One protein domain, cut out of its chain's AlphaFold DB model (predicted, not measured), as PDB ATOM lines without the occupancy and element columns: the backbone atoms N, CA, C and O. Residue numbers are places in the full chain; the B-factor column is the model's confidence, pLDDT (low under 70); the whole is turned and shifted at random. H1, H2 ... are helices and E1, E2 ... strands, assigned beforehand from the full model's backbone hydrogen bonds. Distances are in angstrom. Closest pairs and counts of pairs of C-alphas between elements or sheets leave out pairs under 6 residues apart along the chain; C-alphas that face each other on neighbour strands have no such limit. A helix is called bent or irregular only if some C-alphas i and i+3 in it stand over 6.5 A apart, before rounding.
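AT A GLANCE: This is residues 7 to 137 of the 548 residues of the protein "Transposase family protein" of Candidatus Sulfurimonas baltica (UniProt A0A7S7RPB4). A strongly twisted sheet of five strands has helix H4 packed on one side; on its other side, a loop-rich lobe of three helices, H1 to H3, meets it through H3. The two halves make one elongated body of 47 by 28 by 25 A, compact by its radius of gyration of the C-alphas, 15.6 A. The 131 printed residues run H1 H2 H3 E1 E2 E3 E4 E5 H4, class mixed, with under half in named elements. The antiparallel sheet's order is E1 E2 E3 E4 E5.

HOW THE PARTS SIT: E1, residues 73 to 77, E2, 81 to 85, E3, 91 to 94, E4, 100 to 106, and E5, 111 to 114, form a meander, each strand the antiparallel neighbour of the one before, in four hairpins. N and O pairs within hydrogen-bond range include N 75 and O 83, 2.8 A; N 84 and O 92, 2.9 A; N 93 and O 101, 2.8 A; and N 104 and O 113, 2.8 A. Three layers have H4, residues 123 to 135, on one face and H3, residues 51 to 62, on the other. H4 stands at the sheet's level, height 2.8 A; the C-alphas of His 112 and Glu 127 are its closest pair with E5, 6.6 A. H3 is irregular, C-alphas 52 and 55 being 8.0 A apart; its closest pair with E3 is the C-alphas of Tyr 52 and Tyr 94, 5.8 A. H3's residues 57 to 61 alone touch H2, residues 35 to 40, closest at the C-alphas of Lys 61 and Asn 39, 5.5 A. H1, residues 16 to 22, and H2 are near each other. Every O i to N i+4 pair is within hydrogen-bond range in H1 and H4, 1 of 2 in H2 and 6 of 8 in H3.

IN THESE COORDINATES: E4 spans 19.4 A, H4 17.9 A and H3 16.8 A. H1 begins at C-alpha 16 (-26.190, -27.552, 20.438), and H4 ends at C-alpha 135 (-8.081, 11.130, 27.682).

THE WHOLE: The farthest C-alphas, Thr 14 and Asn 109, are 47.4 A apart. The printed part has no cut; the link H1 to H2 is long. Residues 131 to 137 are among those under pLDDT 70.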
ATOM      1  N   ASN A   7     -13.520 -32.258  22.348       89.25
ATOM      2  CA  ASN A   7     -12.071 -32.191  22.267       89.25
ATOM      3  C   ASN A   7     -11.596 -30.983  23.083       89.25
ATOM      4  O   ASN A   7     -11.869 -29.840  22.715       89.25
ATOM      5  N   THR A   8     -10.925 -31.237  24.208       87.06
ATOM      6  CA  THR A   8     -10.434 -30.202  25.134       87.06
ATOM      7  C   THR A   8      -9.191 -29.477  24.621       87.06
ATOM      8  O   THR A   8      -8.958 -28.347  25.030       87.06
ATOM      9  N   GLU A   9      -8.434 -30.055  23.686       84.12
ATOM     10  CA  GLU A   9      -7.293 -29.382  23.047       84.12
ATOM     11  C   GLU A   9      -7.760 -28.367  21.998       84.12
ATOM     12  O   GLU A   9      -7.261 -27.249  21.918       84.12
ATOM     13  N   LYS A  10      -8.763 -28.745  21.196       87.56
ATOM     14  CA  LYS A  10      -9.336 -27.904  20.131       87.56
ATOM     15  C   LYS A  10     -10.508 -27.039  20.606       87.56
ATOM     16  O   LYS A  10     -11.046 -26.251  19.824       87.56
ATOM     17  N   LEU A  11     -10.931 -27.224  21.859       90.19
ATOM     18  CA  LEU A  11     -12.109 -26.605  22.475       90.19
ATOM     19  C   LEU A  11     -13.353 -26.721  21.581       90.19
ATOM     20  O   LEU A  11     -14.039 -25.735  21.288       90.19
ATOM     21  N   THR A  12     -13.621 -27.942  21.115       93.00
ATOM     22  CA  THR A  12     -14.792 -28.273  20.296       93.00
ATOM     23  C   THR A  12     -15.748 -29.197  21.038       93.00
ATOM     24  O   THR A  12     -15.342 -30.003  21.877       93.00
ATOM     25  N   CYS A  13     -17.041 -29.077  20.739       94.19
ATOM     26  CA  CYS A  13     -18.074 -29.943  21.293       94.19
ATOM     27  C   CYS A  13     -19.208 -30.151  20.286       94.19
ATOM     28  O   CYS A  13     -19.548 -29.246  19.526       94.19
ATOM     29  N   THR A  14     -19.831 -31.329  20.294       94.00
ATOM     30  CA  THR A  14     -20.977 -31.624  19.419       94.00
ATOM     31  C   THR A  14     -22.328 -31.169  19.974       94.00
ATOM     32  O   THR A  14     -23.350 -31.392  19.321       94.00
ATOM     33  N   CYS A  15     -22.360 -30.523  21.146       92.88
ATOM     34  CA  CYS A  15     -23.600 -30.036  21.743       92.88
ATOM     35  C   CYS A  15     -24.168 -28.810  21.021       92.88
ATOM     36  O   CYS A  15     -23.435 -28.027  20.413       92.88
ATOM     37  N   GLU A  16     -25.476 -28.605  21.163       91.69
ATOM     38  CA  GLU A  16     -26.190 -27.552  20.438       91.69
ATOM     39  C   GLU A  16     -25.719 -26.140  20.814       91.69
ATOM     40  O   GLU A  16     -25.422 -25.351  19.925       91.69
ATOM     41  N   ASP A  17     -25.512 -25.859  22.111       90.56
ATOM     42  CA  ASP A  17     -24.944 -24.579  22.579       90.56
ATOM     43  C   ASP A  17     -23.628 -24.247  21.856       90.56
ATOM     44  O   ASP A  17     -23.419 -23.119  21.406       90.56
ATOM     45  N   TRP A  18     -22.770 -25.258  21.664       94.44
ATOM     46  CA  TRP A  18     -21.490 -25.070  21.000       94.44
ATOM     47  C   TRP A  18     -21.657 -24.782  19.511       94.44
ATOM     48  O   TRP A  18     -21.120 -23.794  19.008       94.44
ATOM     49  N   LYS A  19     -22.448 -25.611  18.820       91.31
ATOM     50  CA  LYS A  19     -22.703 -25.491  17.379       91.31
ATOM     51  C   LYS A  19     -23.420 -24.202  16.995       91.31
ATOM     52  O   LYS A  19     -23.173 -23.693  15.902       91.31
ATOM     53  N   GLN A  20     -24.320 -23.717  17.842       89.50
ATOM     54  CA  GLN A  20     -25.131 -22.544  17.537       89.50
ATOM     55  C   GLN A  20     -24.475 -21.249  17.994       89.50
ATOM     56  O   GLN A  20     -24.600 -20.258  17.292       89.50
ATOM     57  N   THR A  21     -23.792 -21.242  19.146       88.19
ATOM     58  CA  THR A  21     -23.406 -19.968  19.774       88.19
ATOM     59  C   THR A  21     -21.948 -19.861  20.199       88.19
ATOM     60  O   THR A  21     -21.486 -18.754  20.437       88.19
ATOM     61  N   ARG A  22     -21.203 -20.971  20.314       90.12
ATOM     62  CA  ARG A  22     -19.818 -20.940  20.833       90.12
ATOM     63  C   ARG A  22     -18.761 -21.032  19.735       90.12
ATOM     64  O   ARG A  22     -17.677 -20.485  19.899       90.12
ATOM     65  N   LYS A  23     -19.059 -21.738  18.635       91.50
ATOM     66  CA  LYS A  23     -18.108 -22.031  17.544       91.50
ATOM     67  C   LYS A  23     -17.514 -20.785  16.880       91.50
ATOM     68  O   LYS A  23     -16.452 -20.878  16.273       91.50
ATOM     69  N   GLU A  24     -18.232 -19.667  16.959       89.19
ATOM     70  CA  GLU A  24     -17.891 -18.399  16.308       89.19
ATOM     71  C   GLU A  24     -16.796 -17.644  17.065       89.19
ATOM     72  O   GLU A  24     -16.057 -16.867  16.464       89.19
ATOM     73  N   TYR A  25     -16.643 -17.905  18.366       88.12
ATOM     74  CA  TYR A  25     -15.591 -17.285  19.159       88.12
ATOM     75  C   TYR A  25     -14.227 -17.915  18.855       88.12
ATOM     76  O   TYR A  25     -14.153 -19.135  18.673       88.12
ATOM     77  N   PRO A  26     -13.134 -17.133  18.831       85.69
ATOM     78  CA  PRO A  26     -11.770 -17.637  18.676       85.69
ATOM     79  C   PRO A  26     -11.393 -18.729  19.691       85.69
ATOM     80  O   PRO A  26     -11.997 -18.847  20.755       85.69
ATOM     81  N   ILE A  27     -10.398 -19.560  19.361       81.69
ATOM     82  CA  ILE A  27      -9.976 -20.686  20.220       81.69
ATOM     83  C   ILE A  27      -9.400 -20.229  21.571       81.69
ATOM     84  O   ILE A  27      -9.376 -20.985  22.530       81.69
ATOM     85  N   ASP A  28      -8.946 -18.991  21.655       76.00
ATOM     86  CA  ASP A  28      -8.395 -18.341  22.840       76.00
ATOM     87  C   ASP A  28      -9.440 -17.561  23.655       76.00
ATOM     88  O   ASP A  28      -9.115 -17.031  24.716       76.00
ATOM     89  N   ASP A  29     -10.696 -17.520  23.205       85.75
ATOM     90  CA  ASP A  29     -11.779 -16.813  23.885       85.75
ATOM     91  C   ASP A  29     -12.534 -17.751  24.852       85.75
ATOM     92  O   ASP A  29     -13.067 -18.787  24.428       85.75
ATOM     93  N   PRO A  30     -12.652 -17.413  26.152       89.12
ATOM     94  CA  PRO A  30     -13.334 -18.262  27.125       89.12
ATOM     95  C   PRO A  30     -14.833 -18.422  26.826       89.12
ATOM     96  O   PRO A  30     -15.429 -19.422  27.233       89.12
ATOM     97  N   ARG A  31     -15.450 -17.534  26.028       90.25
ATOM     98  CA  ARG A  31     -16.831 -17.714  25.542       90.25
ATOM     99  C   ARG A  31     -16.985 -18.954  24.683       90.25
ATOM    100  O   ARG A  31     -18.110 -19.410  24.526       90.25
ATOM    101  N   ARG A  32     -15.910 -19.554  24.168       91.31
ATOM    102  CA  ARG A  32     -15.961 -20.819  23.419       91.31
ATOM    103  C   ARG A  32     -16.256 -22.040  24.305       91.31
ATOM    104  O   ARG A  32     -16.631 -23.103  23.804       91.31
ATOM    105  N   LEU A  33     -16.130 -21.902  25.626       93.44
ATOM    106  CA  LEU A  33     -16.265 -22.994  26.585       93.44
ATOM    107  C   LEU A  33     -17.738 -23.254  26.957       93.44
ATOM    108  O   LEU A  33     -18.310 -22.605  27.835       93.44
ATOM    109  N   CYS A  34     -18.366 -24.239  26.310       94.06
ATOM    110  CA  CYS A  34     -19.670 -24.751  26.748       94.06
ATOM    111  C   CYS A  34     -19.533 -25.609  28.021       94.06
ATOM    112  O   CYS A  34     -18.434 -26.063  28.358       94.06
ATOM    113  N   LYS A  35     -20.653 -25.914  28.694       94.38
ATOM    114  CA  LYS A  35     -20.651 -26.701  29.946       94.38
ATOM    115  C   LYS A  35     -19.921 -28.045  29.834       94.38
ATOM    116  O   LYS A  35     -19.231 -28.467  30.754       94.38
ATOM    117  N   HIS A  36     -20.029 -28.713  28.683       94.25
ATOM    118  CA  HIS A  36     -19.408 -30.021  28.464       94.25
ATOM    119  C   HIS A  36     -17.883 -29.932  28.344       94.25
ATOM    120  O   HIS A  36     -17.190 -30.853  28.766       94.25
ATOM    121  N   ILE A  37     -17.367 -28.834  27.777       93.25
ATOM    122  CA  ILE A  37     -15.926 -28.582  27.683       93.25
ATOM    123  C   ILE A  37     -15.395 -28.209  29.067       93.25
ATOM    124  O   ILE A  37     -14.459 -28.851  29.532       93.25
ATOM    125  N   ILE A  38     -16.029 -27.252  29.759       92.94
ATOM    126  CA  ILE A  38     -15.621 -26.815  31.108       92.94
ATOM    127  C   ILE A  38     -15.513 -27.994  32.076       92.94
ATOM    128  O   ILE A  38     -14.511 -28.132  32.777       92.94
ATOM    129  N   ASN A  39     -16.500 -28.891  32.072       90.94
ATOM    130  CA  ASN A  39     -16.511 -30.037  32.979       90.94
ATOM    131  C   ASN A  39     -15.371 -31.035  32.716       90.94
ATOM    132  O   ASN A  39     -14.958 -31.735  33.641       90.94
ATOM    133  N   LYS A  40     -14.833 -31.076  31.492       91.81
ATOM    134  CA  LYS A  40     -13.732 -31.968  31.096       91.81
ATOM    135  C   LYS A  40     -12.352 -31.308  31.118       91.81
ATOM    136  O   LYS A  40     -11.362 -32.018  30.981       91.81
ATOM    137  N   LEU A  41     -12.266 -29.987  31.293       90.38
ATOM    138  CA  LEU A  41     -10.982 -29.299  31.420       90.38
ATOM    139  C   LEU A  41     -10.285 -29.675  32.731       90.38
ATOM    140  O   LEU A  41     -10.910 -29.695  33.799       90.38
ATOM    141  N   ASP A  42      -8.982 -29.923  32.637       90.38
ATOM    142  CA  ASP A  42      -8.095 -30.002  33.790       90.38
ATOM    143  C   ASP A  42      -7.742 -28.580  34.244       90.38
ATOM    144  O   ASP A  42      -7.135 -27.806  33.505       90.38
ATOM    145  N   ILE A  43      -8.174 -28.220  35.453       87.44
ATOM    146  CA  ILE A  43      -8.010 -26.870  36.007       87.44
ATOM    147  C   ILE A  43      -6.543 -26.584  36.354       87.44
ATOM    148  O   ILE A  43      -6.133 -25.419  36.360       87.44
ATOM    149  N   ASP A  44      -5.751 -27.618  36.635       86.00
ATOM    150  CA  ASP A  44      -4.344 -27.459  37.001       86.00
ATOM    151  C   ASP A  44      -3.409 -27.500  35.790       86.00
ATOM    152  O   ASP A  44      -2.248 -27.113  35.903       86.00
ATOM    153  N   ASN A  45      -3.940 -27.851  34.616       87.88
ATOM    154  CA  ASN A  45      -3.209 -27.901  33.355       87.88
ATOM    155  C   ASN A  45      -3.991 -27.227  32.210       87.88
ATOM    156  O   ASN A  45      -4.314 -27.836  31.188       87.88
ATOM    157  N   LEU A  46      -4.342 -25.953  32.406       87.19
ATOM    158  CA  LEU A  46      -5.014 -25.135  31.394       87.19
ATOM    159  C   LEU A  46      -4.029 -24.643  30.325       87.19
ATOM    160  O   LEU A  46      -2.863 -24.374  30.609       87.19
ATOM    161  N   SER A  47      -4.523 -24.453  29.098       84.50
ATOM    162  CA  SER A  47      -3.740 -23.840  28.022       84.50
ATOM    163  C   SER A  47      -3.314 -22.412  28.374       84.50
ATOM    164  O   SER A  47      -3.955 -21.734  29.185       84.50
ATOM    165  N   ASP A  48      -2.266 -21.919  27.710       80.38
ATOM    166  CA  ASP A  48      -1.704 -20.591  27.981       80.38
ATOM    167  C   ASP A  48      -2.721 -19.454  27.908       80.38
ATOM    168  O   ASP A  48      -2.577 -18.478  28.633       80.38
ATOM    169  N   ASN A  49      -3.757 -19.582  27.080       78.00
ATOM    170  CA  ASN A  49      -4.799 -18.566  26.953       78.00
ATOM    171  C   ASN A  49      -5.895 -18.708  28.021       78.00
ATOM    172  O   ASN A  49      -6.471 -17.712  28.445       78.00
ATOM    173  N   LEU A  50      -6.174 -19.930  28.488       86.06
ATOM    174  CA  LEU A  50      -7.243 -20.188  29.456       86.06
ATOM    175  C   LEU A  50      -6.795 -20.073  30.914       86.06
ATOM    176  O   LEU A  50      -7.641 -19.851  31.779       86.06
ATOM    177  N   LYS A  51      -5.491 -20.187  31.202       87.06
ATOM    178  CA  LYS A  51      -4.961 -20.120  32.577       87.06
ATOM    179  C   LYS A  51      -5.311 -18.819  33.309       87.06
ATOM    180  O   LYS A  51      -5.499 -18.838  34.519       87.06
ATOM    181  N   TYR A  52      -5.482 -17.717  32.579       85.94
ATOM    182  CA  TYR A  52      -5.898 -16.427  33.137       85.94
ATOM    183  C   TYR A  52      -7.328 -16.454  33.693       85.94
ATOM    184  O   TYR A  52      -7.643 -15.728  34.623       85.94
ATOM    185  N   PHE A  53      -8.193 -17.326  33.175       88.94
ATOM    186  CA  PHE A  53      -9.585 -17.445  33.612       88.94
ATOM    187  C   PHE A  53      -9.785 -18.580  34.628       88.94
ATOM    188  O   PHE A  53     -10.914 -19.035  34.812       88.94
ATOM    189  N   LYS A  54      -8.712 -19.068  35.276       89.62
ATOM    190  CA  LYS A  54      -8.739 -20.241  36.170       89.62
ATOM    191  C   LYS A  54      -9.827 -20.141  37.239       89.62
ATOM    192  O   LYS A  54     -10.574 -21.102  37.432       89.62
ATOM    193  N   GLU A  55      -9.936 -18.993  37.907       89.00
ATOM    194  CA  GLU A  55     -10.928 -18.767  38.963       89.00
ATOM    195  C   GLU A  55     -12.370 -18.893  38.446       89.00
ATOM    196  O   GLU A  55     -13.175 -19.635  39.014       89.00
ATOM    197  N   ASP A  56     -12.682 -18.261  37.312       89.75
ATOM    198  CA  ASP A  56     -14.017 -18.330  36.718       89.75
ATOM    199  C   ASP A  56     -14.318 -19.710  36.131       89.75
ATOM    200  O   ASP A  56     -15.416 -20.226  36.315       89.75
ATOM    201  N   ILE A  57     -13.355 -20.356  35.468       91.19
ATOM    202  CA  ILE A  57     -13.527 -21.728  34.968       91.19
ATOM    203  C   ILE A  57     -13.845 -22.668  36.138       91.19
ATOM    204  O   ILE A  57     -14.756 -23.488  36.027       91.19
ATOM    205  N   LYS A  58     -13.157 -22.521  37.277       92.12
ATOM    206  CA  LYS A  58     -13.443 -23.283  38.500       92.12
ATOM    207  C   LYS A  58     -14.852 -22.999  39.023       92.12
ATOM    208  O   LYS A  58     -15.569 -23.940  39.368       92.12
ATOM    209  N   PHE A  59     -15.269 -21.734  39.035       92.00
ATOM    210  CA  PHE A  59     -16.624 -21.343  39.419       92.00
ATOM    211  C   PHE A  59     -17.685 -21.970  38.499       92.00
ATOM    212  O   PHE A  59     -18.569 -22.675  38.987       92.00
ATOM    213  N   TYR A  60     -17.574 -21.805  37.179       92.62
ATOM    214  CA  TYR A  60     -18.539 -22.347  36.214       92.62
ATOM    215  C   TYR A  60     -18.572 -23.877  36.217       92.62
ATOM    216  O   TYR A  60     -19.654 -24.459  36.134       92.62
ATOM    217  N   LYS A  61     -17.419 -24.535  36.407       92.81
ATOM    218  CA  LYS A  61     -17.342 -25.990  36.595       92.81
ATOM    219  C   LYS A  61     -18.121 -26.439  37.830       92.81
ATOM    220  O   LYS A  61     -18.872 -27.403  37.746       92.81
ATOM    221  N   SER A  62     -18.016 -25.715  38.950       92.69
ATOM    222  CA  SER A  62     -18.764 -26.036  40.181       92.69
ATOM    223  C   SER A  62     -20.286 -25.898  40.032       92.69
ATOM    224  O   SER A  62     -21.040 -26.509  40.784       92.69
ATOM    225  N   LYS A  63     -20.738 -25.095  39.061       92.62
ATOM    226  CA  LYS A  63     -22.153 -24.872  38.737       92.62
ATOM    227  C   LYS A  63     -22.657 -25.713  37.562       92.62
ATOM    228  O   LYS A  63     -23.830 -25.615  37.222       92.62
ATOM    229  N   GLU A  64     -21.792 -26.515  36.940       90.38
ATOM    230  CA  GLU A  64     -22.074 -27.249  35.697       90.38
ATOM    231  C   GLU A  64     -22.557 -26.346  34.544       90.38
ATOM    232  O   GLU A  64     -23.402 -26.718  33.719       90.38
ATOM    233  N   TRP A  65     -22.011 -25.134  34.478       92.19
ATOM    234  CA  TRP A  65     -22.361 -24.113  33.495       92.19
ATOM    235  C   TRP A  65     -21.286 -23.967  32.417       92.19
ATOM    236  O   TRP A  65     -20.133 -24.353  32.589       92.19
ATOM    237  N   GLY A  66     -21.683 -23.409  31.270       90.94
ATOM    238  CA  GLY A  66     -20.730 -22.872  30.299       90.94
ATOM    239  C   GLY A  66     -20.248 -21.494  30.746       90.94
ATOM    240  O   GLY A  66     -20.925 -20.838  31.534       90.94
ATOM    241  N   PHE A  67     -19.118 -21.033  30.214       91.62
ATOM    242  CA  PHE A  67     -18.619 -19.691  30.518       91.62
ATOM    243  C   PHE A  67     -19.659 -18.654  30.076       91.62
ATOM    244  O   PHE A  67     -20.345 -18.873  29.068       91.62
ATOM    245  N   THR A  68     -19.813 -17.541  30.792       85.81
ATOM    246  CA  THR A  68     -20.749 -16.491  30.355       85.81
ATOM    247  C   THR A  68     -20.373 -15.960  28.966       85.81
ATOM    248  O   THR A  68     -19.208 -15.989  28.570       85.81
ATOM    249  N   LYS A  69     -21.375 -15.515  28.207       83.81
ATOM    250  CA  LYS A  69     -21.196 -14.798  26.937       83.81
ATOM    251  C   LYS A  69     -21.470 -13.300  27.088       83.81
ATOM    252  O   LYS A  69     -21.340 -12.567  26.114       83.81
ATOM    253  N   ASP A  70     -21.825 -12.863  28.296       75.81
ATOM    254  CA  ASP A  70     -22.367 -11.539  28.597       75.81
ATOM    255  C   ASP A  70     -21.226 -10.540  28.809       75.81
ATOM    256  O   ASP A  70     -21.011 -10.004  29.897       75.81
ATOM    257  N   PHE A  71     -20.411 -10.379  27.769       79.38
ATOM    258  CA  PHE A  71     -19.358  -9.379  27.672       79.38
ATOM    259  C   PHE A  71     -18.959  -9.177  26.212       79.38
ATOM    260  O   PHE A  71     -18.996 -10.106  25.398       79.38
ATOM    261  N   GLU A  72     -18.543  -7.961  25.877       73.38
ATOM    262  CA  GLU A  72     -18.277  -7.565  24.496       73.38
ATOM    263  C   GLU A  72     -16.969  -8.166  23.986       73.38
ATOM    264  O   GLU A  72     -16.908  -8.778  22.913       73.38
ATOM    265  N   LYS A  73     -15.896  -8.007  24.770       79.88
ATOM    266  CA  LYS A  73     -14.541  -8.309  24.313       79.88
ATOM    267  C   LYS A  73     -13.613  -8.705  25.451       79.88
ATOM    268  O   LYS A  73     -13.681  -8.178  26.557       79.88
ATOM    269  N   VAL A  74     -12.679  -9.590  25.123       82.44
ATOM    270  CA  VAL A  74     -11.496  -9.869  25.932       82.44
ATOM    271  C   VAL A  74     -10.342  -8.996  25.429       82.44
ATOM    272  O   VAL A  74      -9.973  -9.060  24.254       82.44
ATOM    273  N   LEU A  75      -9.779  -8.160  26.296       76.75
ATOM    274  CA  LEU A  75      -8.588  -7.364  26.004       76.75
ATOM    275  C   LEU A  75      -7.369  -7.964  26.688       76.75
ATOM    276  O   LEU A  75      -7.382  -8.192  27.893       76.75
ATOM    277  N   LYS A  76      -6.294  -8.153  25.926       76.12
ATOM    278  CA  LYS A  76      -4.984  -8.483  26.479       76.12
ATOM    279  C   LYS A  76      -4.267  -7.198  26.881       76.12
ATOM    280  O   LYS A  76      -4.143  -6.280  26.072       76.12
ATOM    281  N   LEU A  77      -3.802  -7.141  28.120       66.56
ATOM    282  CA  LEU A  77      -3.044  -6.018  28.651       66.56
ATOM    283  C   LEU A  77      -1.540  -6.165  28.387       66.56
ATOM    284  O   LEU A  77      -1.042  -7.293  28.328       66.56
ATOM    285  N   PRO A  78      -0.800  -5.041  28.329       55.81
ATOM    286  CA  PRO A  78       0.661  -5.032  28.208       55.81
ATOM    287  C   PRO A  78       1.399  -5.783  29.334       55.81
ATOM    288  O   PRO A  78       2.460  -6.345  29.092       55.81
ATOM    289  N   ILE A  79       0.812  -5.871  30.534       52.81
ATOM    290  CA  ILE A  79       1.386  -6.541  31.722       52.81
ATOM    291  C   ILE A  79       1.238  -8.071  31.754       52.81
ATOM    292  O   ILE A  79       1.357  -8.678  32.818       52.81
ATOM    293  N   ASN A  80       0.944  -8.713  30.620       62.00
ATOM    294  CA  ASN A  80       0.509 -10.114  30.576       62.00
ATOM    295  C   ASN A  80      -0.725 -10.341  31.477       62.00
ATOM    296  O   ASN A  80      -0.725 -11.150  32.387       62.00
ATOM    297  N   GLY A  81      -1.790  -9.575  31.274       67.81
ATOM    298  CA  GLY A  81      -3.069  -9.782  31.964       67.81
ATOM    299  C   GLY A  81      -4.214  -9.734  30.967       67.81
ATOM    300  O   GLY A  81      -4.009  -9.349  29.814       67.81
ATOM    301  N   TYR A  82      -5.419 -10.095  31.396       71.50
ATOM    302  CA  TYR A  82      -6.616  -9.988  30.561       71.50
ATOM    303  C   TYR A  82      -7.702  -9.174  31.258       71.50
ATOM    304  O   TYR A  82      -7.864  -9.249  32.471       71.50
ATOM    305  N   ILE A  83      -8.461  -8.401  30.486       69.62
ATOM    306  CA  ILE A  83      -9.675  -7.725  30.940       69.62
ATOM    307  C   ILE A  83     -10.849  -8.274  30.153       69.62
ATOM    308  O   ILE A  83     -10.811  -8.315  28.922       69.62
ATOM    309  N   ILE A  84     -11.907  -8.648  30.861       72.81
ATOM    310  CA  ILE A  84     -13.216  -8.862  30.259       72.81
ATOM    311  C   ILE A  84     -13.963  -7.528  30.289       72.81
ATOM    312  O   ILE A  84     -14.296  -7.019  31.361       72.81
ATOM    313  N   LEU A  85     -14.198  -6.960  29.105       60.19
ATOM    314  CA  LEU A  85     -14.988  -5.746  28.930       60.19
ATOM    315  C   LEU A  85     -16.479  -6.086  28.930       60.19
ATOM    316  O   LEU A  85     -16.971  -6.707  27.986       60.19
ATOM    317  N   GLN A  86     -17.176  -5.658  29.977       63.19
ATOM    318  CA  GLN A  86     -18.634  -5.672  30.064       63.19
ATOM    319  C   GLN A  86     -19.175  -4.269  29.816       63.19
ATOM    320  O   GLN A  86     -18.551  -3.288  30.221       63.19
ATOM    321  N   ASP A  87     -20.312  -4.189  29.130       50.03
ATOM    322  CA  ASP A  87     -20.923  -2.908  28.811       50.03
ATOM    323  C   ASP A  87     -21.574  -2.304  30.071       50.03
ATOM    324  O   ASP A  87     -22.256  -2.988  30.840       50.03
ATOM    325  N   HIS A  88     -21.297  -1.022  30.305       53.72
ATOM    326  CA  HIS A  88     -21.854  -0.147  31.346       53.72
ATOM    327  C   HIS A  88     -21.660  -0.456  32.848       53.72
ATOM    328  O   HIS A  88     -22.062   0.380  33.656       53.72
ATOM    329  N   TYR A  89     -20.989  -1.535  33.273       68.19
ATOM    330  CA  TYR A  89     -20.709  -1.791  34.703       68.19
ATOM    331  C   TYR A  89     -19.374  -2.526  34.944       68.19
ATOM    332  O   TYR A  89     -18.626  -2.798  34.011       68.19
ATOM    333  N   TRP A  90     -19.050  -2.768  36.226       80.62
ATOM    334  CA  TRP A  90     -17.852  -3.453  36.739       80.62
ATOM    335  C   TRP A  90     -17.218  -4.465  35.767       80.62
ATOM    336  O   TRP A  90     -17.841  -5.434  35.350       80.62
ATOM    337  N   MET A  91     -15.937  -4.269  35.477       86.12
ATOM    338  CA  MET A  91     -15.109  -5.126  34.634       86.12
ATOM    339  C   MET A  91     -14.357  -6.157  35.473       86.12
ATOM    340  O   MET A  91     -13.947  -5.879  36.602       86.12
ATOM    341  N   ASN A  92     -14.096  -7.326  34.887       87.81
ATOM    342  CA  ASN A  92     -13.231  -8.329  35.499       87.81
ATOM    343  C   ASN A  92     -11.817  -8.223  34.923       87.81
ATOM    344  O   ASN A  92     -11.625  -8.284  33.707       87.81
ATOM    345  N   VAL A  93     -10.834  -8.083  35.806       87.56
ATOM    346  CA  VAL A  93      -9.405  -8.046  35.488       87.56
ATOM    347  C   VAL A  93      -8.772  -9.330  36.004       87.56
ATOM    348  O   VAL A  93      -8.985  -9.698  37.156       87.56
ATOM    349  N   TYR A  94      -7.987  -9.995  35.161       86.88
ATOM    350  CA  TYR A  94      -7.317 -11.253  35.469       86.88
ATOM    351  C   TYR A  94      -5.805 -11.071  35.396       86.88
ATOM    352  O   TYR A  94      -5.279 -10.561  34.398       86.88
ATOM    353  N   ASP A  95      -5.110 -11.494  36.450       83.44
ATOM    354  CA  ASP A  95      -3.648 -11.513  36.484       83.44
ATOM    355  C   ASP A  95      -3.062 -12.805  35.881       83.44
ATOM    356  O   ASP A  95      -3.778 -13.748  35.540       83.44
ATOM    357  N   ASN A  96      -1.732 -12.860  35.756       79.69
ATOM    358  CA  ASN A  96      -0.997 -14.023  35.238       79.69
ATOM    359  C   ASN A  96      -1.221 -15.325  36.014       79.69
ATOM    360  O   ASN A  96      -1.010 -16.407  35.466       79.69
ATOM    361  N   ASN A  97      -1.606 -15.224  37.285       79.94
ATOM    362  CA  ASN A  97      -1.830 -16.370  38.157       79.94
ATOM    363  C   ASN A  97      -3.283 -16.867  38.074       79.94
ATOM    364  O   ASN A  97      -3.619 -17.883  38.683       79.94
ATOM    365  N   GLY A  98      -4.129 -16.172  37.308       78.75
ATOM    366  CA  GLY A  98      -5.538 -16.490  37.134       78.75
ATOM    367  C   GLY A  98      -6.434 -15.982  38.261       78.75
ATOM    368  O   GLY A  98      -7.554 -16.482  38.379       78.75
ATOM    369  N   ASN A  99      -5.959 -15.027  39.076       83.94
ATOM    370  CA  ASN A  99      -6.783 -14.363  40.088       83.94
ATOM    371  C   ASN A  99      -7.644 -13.276  39.443       83.94
ATOM    372  O   ASN A  99      -7.178 -12.548  38.558       83.94
ATOM    373  N   LYS A 100      -8.875 -13.136  39.935       87.94
ATOM    374  CA  LYS A 100      -9.869 -12.183  39.447       87.94
ATOM    375  C   LYS A 100      -9.999 -10.970  40.364       87.94
ATOM    376  O   LYS A 100     -10.154 -11.089  41.573       87.94
ATOM    377  N   TYR A 101     -10.056  -9.792  39.754       87.81
ATOM    378  CA  TYR A 101     -10.272  -8.515  40.427       87.81
ATOM    379  C   TYR A 101     -11.428  -7.775  39.757       87.81
ATOM    380  O   TYR A 101     -11.517  -7.724  38.531       87.81
ATOM    381  N   GLY A 102     -12.311  -7.180  40.559       88.44
ATOM    382  CA  GLY A 102     -13.351  -6.287  40.053       88.44
ATOM    383  C   GLY A 102     -12.800  -4.874  39.886       88.44
ATOM    384  O   GLY A 102     -12.213  -4.333  40.821       88.44
ATOM    385  N   TYR A 103     -13.016  -4.265  38.725       88.31
ATOM    386  CA  TYR A 103     -12.567  -2.913  38.410       88.31
ATOM    387  C   TYR A 103     -13.696  -2.086  37.793       88.31
ATOM    388  O   TYR A 103     -14.355  -2.522  36.857       88.31
ATOM    389  N   LEU A 104     -13.904  -0.870  38.282       86.75
ATOM    390  CA  LEU A 104     -14.839   0.097  37.723       86.75
ATOM    391  C   LEU A 104     -14.091   1.402  37.458       86.75
ATOM    392  O   LEU A 104     -13.406   1.929  38.336       86.75
ATOM    393  N   TYR A 105     -14.250   1.928  36.248       81.56
ATOM    394  CA  TYR A 105     -13.854   3.292  35.939       81.56
ATOM    395  C   TYR A 105     -15.108   4.163  35.911       81.56
ATOM    396  O   TYR A 105     -15.905   4.084  34.980       81.56
ATOM    397  N   ASP A 106     -15.284   4.947  36.969       73.31
ATOM    398  CA  ASP A 106     -16.336   5.946  37.076       73.31
ATOM    399  C   ASP A 106     -15.938   7.138  36.204       73.31
ATOM    400  O   ASP A 106     -15.044   7.921  36.543       73.31
ATOM    401  N   THR A 107     -16.568   7.215  35.036       65.38
ATOM    402  CA  THR A 107     -16.298   8.246  34.038       65.38
ATOM    403  C   THR A 107     -16.720   9.626  34.499       65.38
ATOM    404  O   THR A 107     -16.062  10.598  34.137       65.38
ATOM    405  N   ASP A 108     -17.778   9.701  35.302       59.06
ATOM    406  CA  ASP A 108     -18.400  10.954  35.722       59.06
ATOM    407  C   ASP A 108     -17.527  11.646  36.770       59.06
ATOM    408  O   ASP A 108     -17.337  12.859  36.738       59.06
ATOM    409  N   ASN A 109     -16.907  10.851  37.647       57.50
ATOM    410  CA  ASN A 109     -16.010  11.340  38.695       57.50
ATOM    411  C   ASN A 109     -14.520  11.135  38.380       57.50
ATOM    412  O   ASN A 109     -13.673  11.382  39.241       57.50
ATOM    413  N   ASN A 110     -14.184  10.661  37.173       67.94
ATOM    414  CA  ASN A 110     -12.823  10.294  36.762       67.94
ATOM    415  C   ASN A 110     -12.101   9.420  37.811       67.94
ATOM    416  O   ASN A 110     -10.931   9.635  38.143       67.94
ATOM    417  N   LYS A 111     -12.823   8.453  38.384       79.12
ATOM    418  CA  LYS A 111     -12.368   7.684  39.544       79.12
ATOM    419  C   LYS A 111     -12.170   6.218  39.190       79.12
ATOM    420  O   LYS A 111     -13.023   5.567  38.598       79.12
ATOM    421  N   HIS A 112     -11.040   5.681  39.633       83.31
ATOM    422  CA  HIS A 112     -10.748   4.254  39.573       83.31
ATOM    423  C   HIS A 112     -11.222   3.585  40.866       83.31
ATOM    424  O   HIS A 112     -10.821   3.987  41.963       83.31
ATOM    425  N   VAL A 113     -12.072   2.568  40.751       87.38
ATOM    426  CA  VAL A 113     -12.604   1.811  41.885       87.38
ATOM    427  C   VAL A 113     -12.259   0.338  41.702       87.38
ATOM    428  O   VAL A 113     -12.505  -0.246  40.652       87.38
ATOM    429  N   TRP A 114     -11.693  -0.264  42.744       89.19
ATOM    430  CA  TRP A 114     -11.375  -1.687  42.791       89.19
ATOM    431  C   TRP A 114     -12.265  -2.370  43.825       89.19
ATOM    432  O   TRP A 114     -12.445  -1.859  44.935       89.19
ATOM    433  N   ALA A 115     -12.848  -3.509  43.466       86.25
ATOM    434  CA  ALA A 115     -13.745  -4.247  44.341       86.25
ATOM    435  C   ALA A 115     -12.982  -4.678  45.598       86.25
ATOM    436  O   ALA A 115     -11.832  -5.102  45.517       86.25
ATOM    437  N   LYS A 116     -13.614  -4.533  46.771       84.38
ATOM    438  CA  LYS A 116     -13.023  -4.873  48.081       84.38
ATOM    439  C   LYS A 116     -11.684  -4.173  48.389       84.38
ATOM    440  O   LYS A 116     -10.985  -4.588  49.304       84.38
ATOM    441  N   ASN A 117     -11.341  -3.102  47.666       80.25
ATOM    442  CA  ASN A 117     -10.028  -2.446  47.709       80.25
ATOM    443  C   ASN A 117      -8.846  -3.363  47.324       80.25
ATOM    444  O   ASN A 117      -7.700  -3.059  47.652       80.25
ATOM    445  N   GLU A 118      -9.102  -4.459  46.605       82.44
ATOM    446  CA  GLU A 118      -8.078  -5.407  46.157       82.44
ATOM    447  C   GLU A 118      -7.533  -4.997  44.784       82.44
ATOM    448  O   GLU A 118      -8.284  -4.859  43.819       82.44
ATOM    449  N   LYS A 119      -6.213  -4.793  44.688       86.38
ATOM    450  CA  LYS A 119      -5.542  -4.332  43.464       86.38
ATOM    451  C   LYS A 119      -4.514  -5.361  42.986       86.38
ATOM    452  O   LYS A 119      -3.678  -5.770  43.794       86.38
ATOM    453  N   PRO A 120      -4.501  -5.727  41.694       82.75
ATOM    454  CA  PRO A 120      -3.466  -6.594  41.149       82.75
ATOM    455  C   PRO A 120      -2.101  -5.892  41.111       82.75
ATOM    456  O   PRO A 120      -1.992  -4.662  41.050       82.75
ATOM    457  N   VAL A 121      -1.026  -6.678  41.070       76.69
ATOM    458  CA  VAL A 121       0.311  -6.151  40.755       76.69
ATOM    459  C   VAL A 121       0.275  -5.520  39.358       76.69
ATOM    460  O   VAL A 121      -0.231  -6.120  38.415       76.69
ATOM    461  N   GLY A 122       0.781  -4.290  39.226       73.44
ATOM    462  CA  GLY A 122       0.722  -3.545  37.961       73.44
ATOM    463  C   GLY A 122      -0.618  -2.844  37.686       73.44
ATOM    464  O   GLY A 122      -0.804  -2.323  36.590       73.44
ATOM    465  N   TYR A 123      -1.530  -2.756  38.667       81.38
ATOM    466  CA  TYR A 123      -2.846  -2.107  38.512       81.38
ATOM    467  C   TYR A 123      -2.793  -0.698  37.893       81.38
ATOM    468  O   TYR A 123      -3.722  -0.299  37.193       81.38
ATOM    469  N   LYS A 124      -1.704   0.054  38.112       79.81
ATOM    470  CA  LYS A 124      -1.509   1.398  37.544       79.81
ATOM    471  C   LYS A 124      -1.573   1.398  36.018       79.81
ATOM    472  O   LYS A 124      -2.008   2.382  35.440       79.81
ATOM    473  N   GLU A 125      -1.168   0.318  35.357       75.69
ATOM    474  CA  GLU A 125      -1.241   0.211  33.897       75.69
ATOM    475  C   GLU A 125      -2.672  -0.007  33.405       75.69
ATOM    476  O   GLU A 125      -3.050   0.537  32.371       75.69
ATOM    477  N   VAL A 126      -3.490  -0.726  34.180       77.88
ATOM    478  CA  VAL A 126      -4.935  -0.848  33.938       77.88
ATOM    479  C   VAL A 126      -5.598   0.515  34.095       77.88
ATOM    480  O   VAL A 126      -6.286   0.977  33.187       77.88
ATOM    481  N   GLU A 127      -5.335   1.195  35.212       83.38
ATOM    482  CA  GLU A 127      -5.846   2.545  35.456       83.38
ATOM    483  C   GLU A 127      -5.410   3.505  34.342       83.38
ATOM    484  O   GLU A 127      -6.248   4.209  33.785       83.38
ATOM    485  N   ASN A 128      -4.137   3.471  33.937       73.75
ATOM    486  CA  ASN A 128      -3.611   4.288  32.846       73.75
ATOM    487  C   ASN A 128      -4.229   3.935  31.489       73.75
ATOM    488  O   ASN A 128      -4.497   4.848  30.721       73.75
ATOM    489  N   HIS A 129      -4.487   2.660  31.181       74.94
ATOM    490  CA  HIS A 129      -5.140   2.260  29.931       74.94
ATOM    491  C   HIS A 129      -6.529   2.893  29.805       74.94
ATOM    492  O   HIS A 129      -6.848   3.486  28.776       74.94
ATOM    493  N   PHE A 130      -7.344   2.819  30.862       72.75
ATOM    494  CA  PHE A 130      -8.675   3.431  30.854       72.75
ATOM    495  C   PHE A 130      -8.621   4.951  30.966       72.75
ATOM    496  O   PHE A 130      -9.400   5.621  30.296       72.75
ATOM    497  N   ARG A 131      -7.657   5.499  31.711       68.81
ATOM    498  CA  ARG A 131      -7.401   6.942  31.760       68.81
ATOM    499  C   ARG A 131      -7.038   7.481  30.377       68.81
ATOM    500  O   ARG A 131      -7.679   8.406  29.919       68.81
ATOM    501  N   GLN A 132      -6.117   6.838  29.658       60.06
ATOM    502  CA  GLN A 132      -5.685   7.230  28.308       60.06
ATOM    503  C   GLN A 132      -6.772   7.030  27.246       60.06
ATOM    504  O   GLN A 132      -6.970   7.893  26.395       60.06
ATOM    505  N   LYS A 133      -7.522   5.921  27.313       55.84
ATOM    506  CA  LYS A 133      -8.675   5.659  26.433       55.84
ATOM    507  C   LYS A 133      -9.820   6.661  26.663       55.84
ATOM    508  O   LYS A 133     -10.623   6.883  25.764       55.84
ATOM    509  N   HIS A 134      -9.884   7.278  27.845       52.38
ATOM    510  CA  HIS A 134     -10.789   8.384  28.159       52.38
ATOM    511  C   HIS A 134     -10.133   9.775  28.068       52.38
ATOM    512  O   HIS A 134     -10.851  10.764  28.047       52.38
ATOM    513  N   ASP A 135      -8.812   9.877  27.934       47.28
ATOM    514  CA  ASP A 135      -8.081  11.130  27.682       47.28
ATOM    515  C   ASP A 135      -7.963  11.447  26.185       47.28
ATOM    516  O   ASP A 135      -7.576  12.555  25.820       47.28
ATOM    517  N   SER A 136      -8.385  10.543  25.292       48.72
ATOM    518  CA  SER A 136      -8.704  10.933  23.911       48.72
ATOM    519  C   SER A 136      -9.996  11.756  23.821       48.72
ATOM    520  O   SER A 136     -10.387  12.156  22.724       48.72
ATOM    521  N   LYS A 137     -10.687  11.975  24.949       56.94
ATOM    522  CA  LYS A 137     -11.984  12.639  24.994       56.94
ATOM    523  C   LYS A 137     -11.823  14.142  24.981       56.94
ATOM    524  O   LYS A 137     -10.891  14.728  25.535       56.94
TER     525      LYS A 137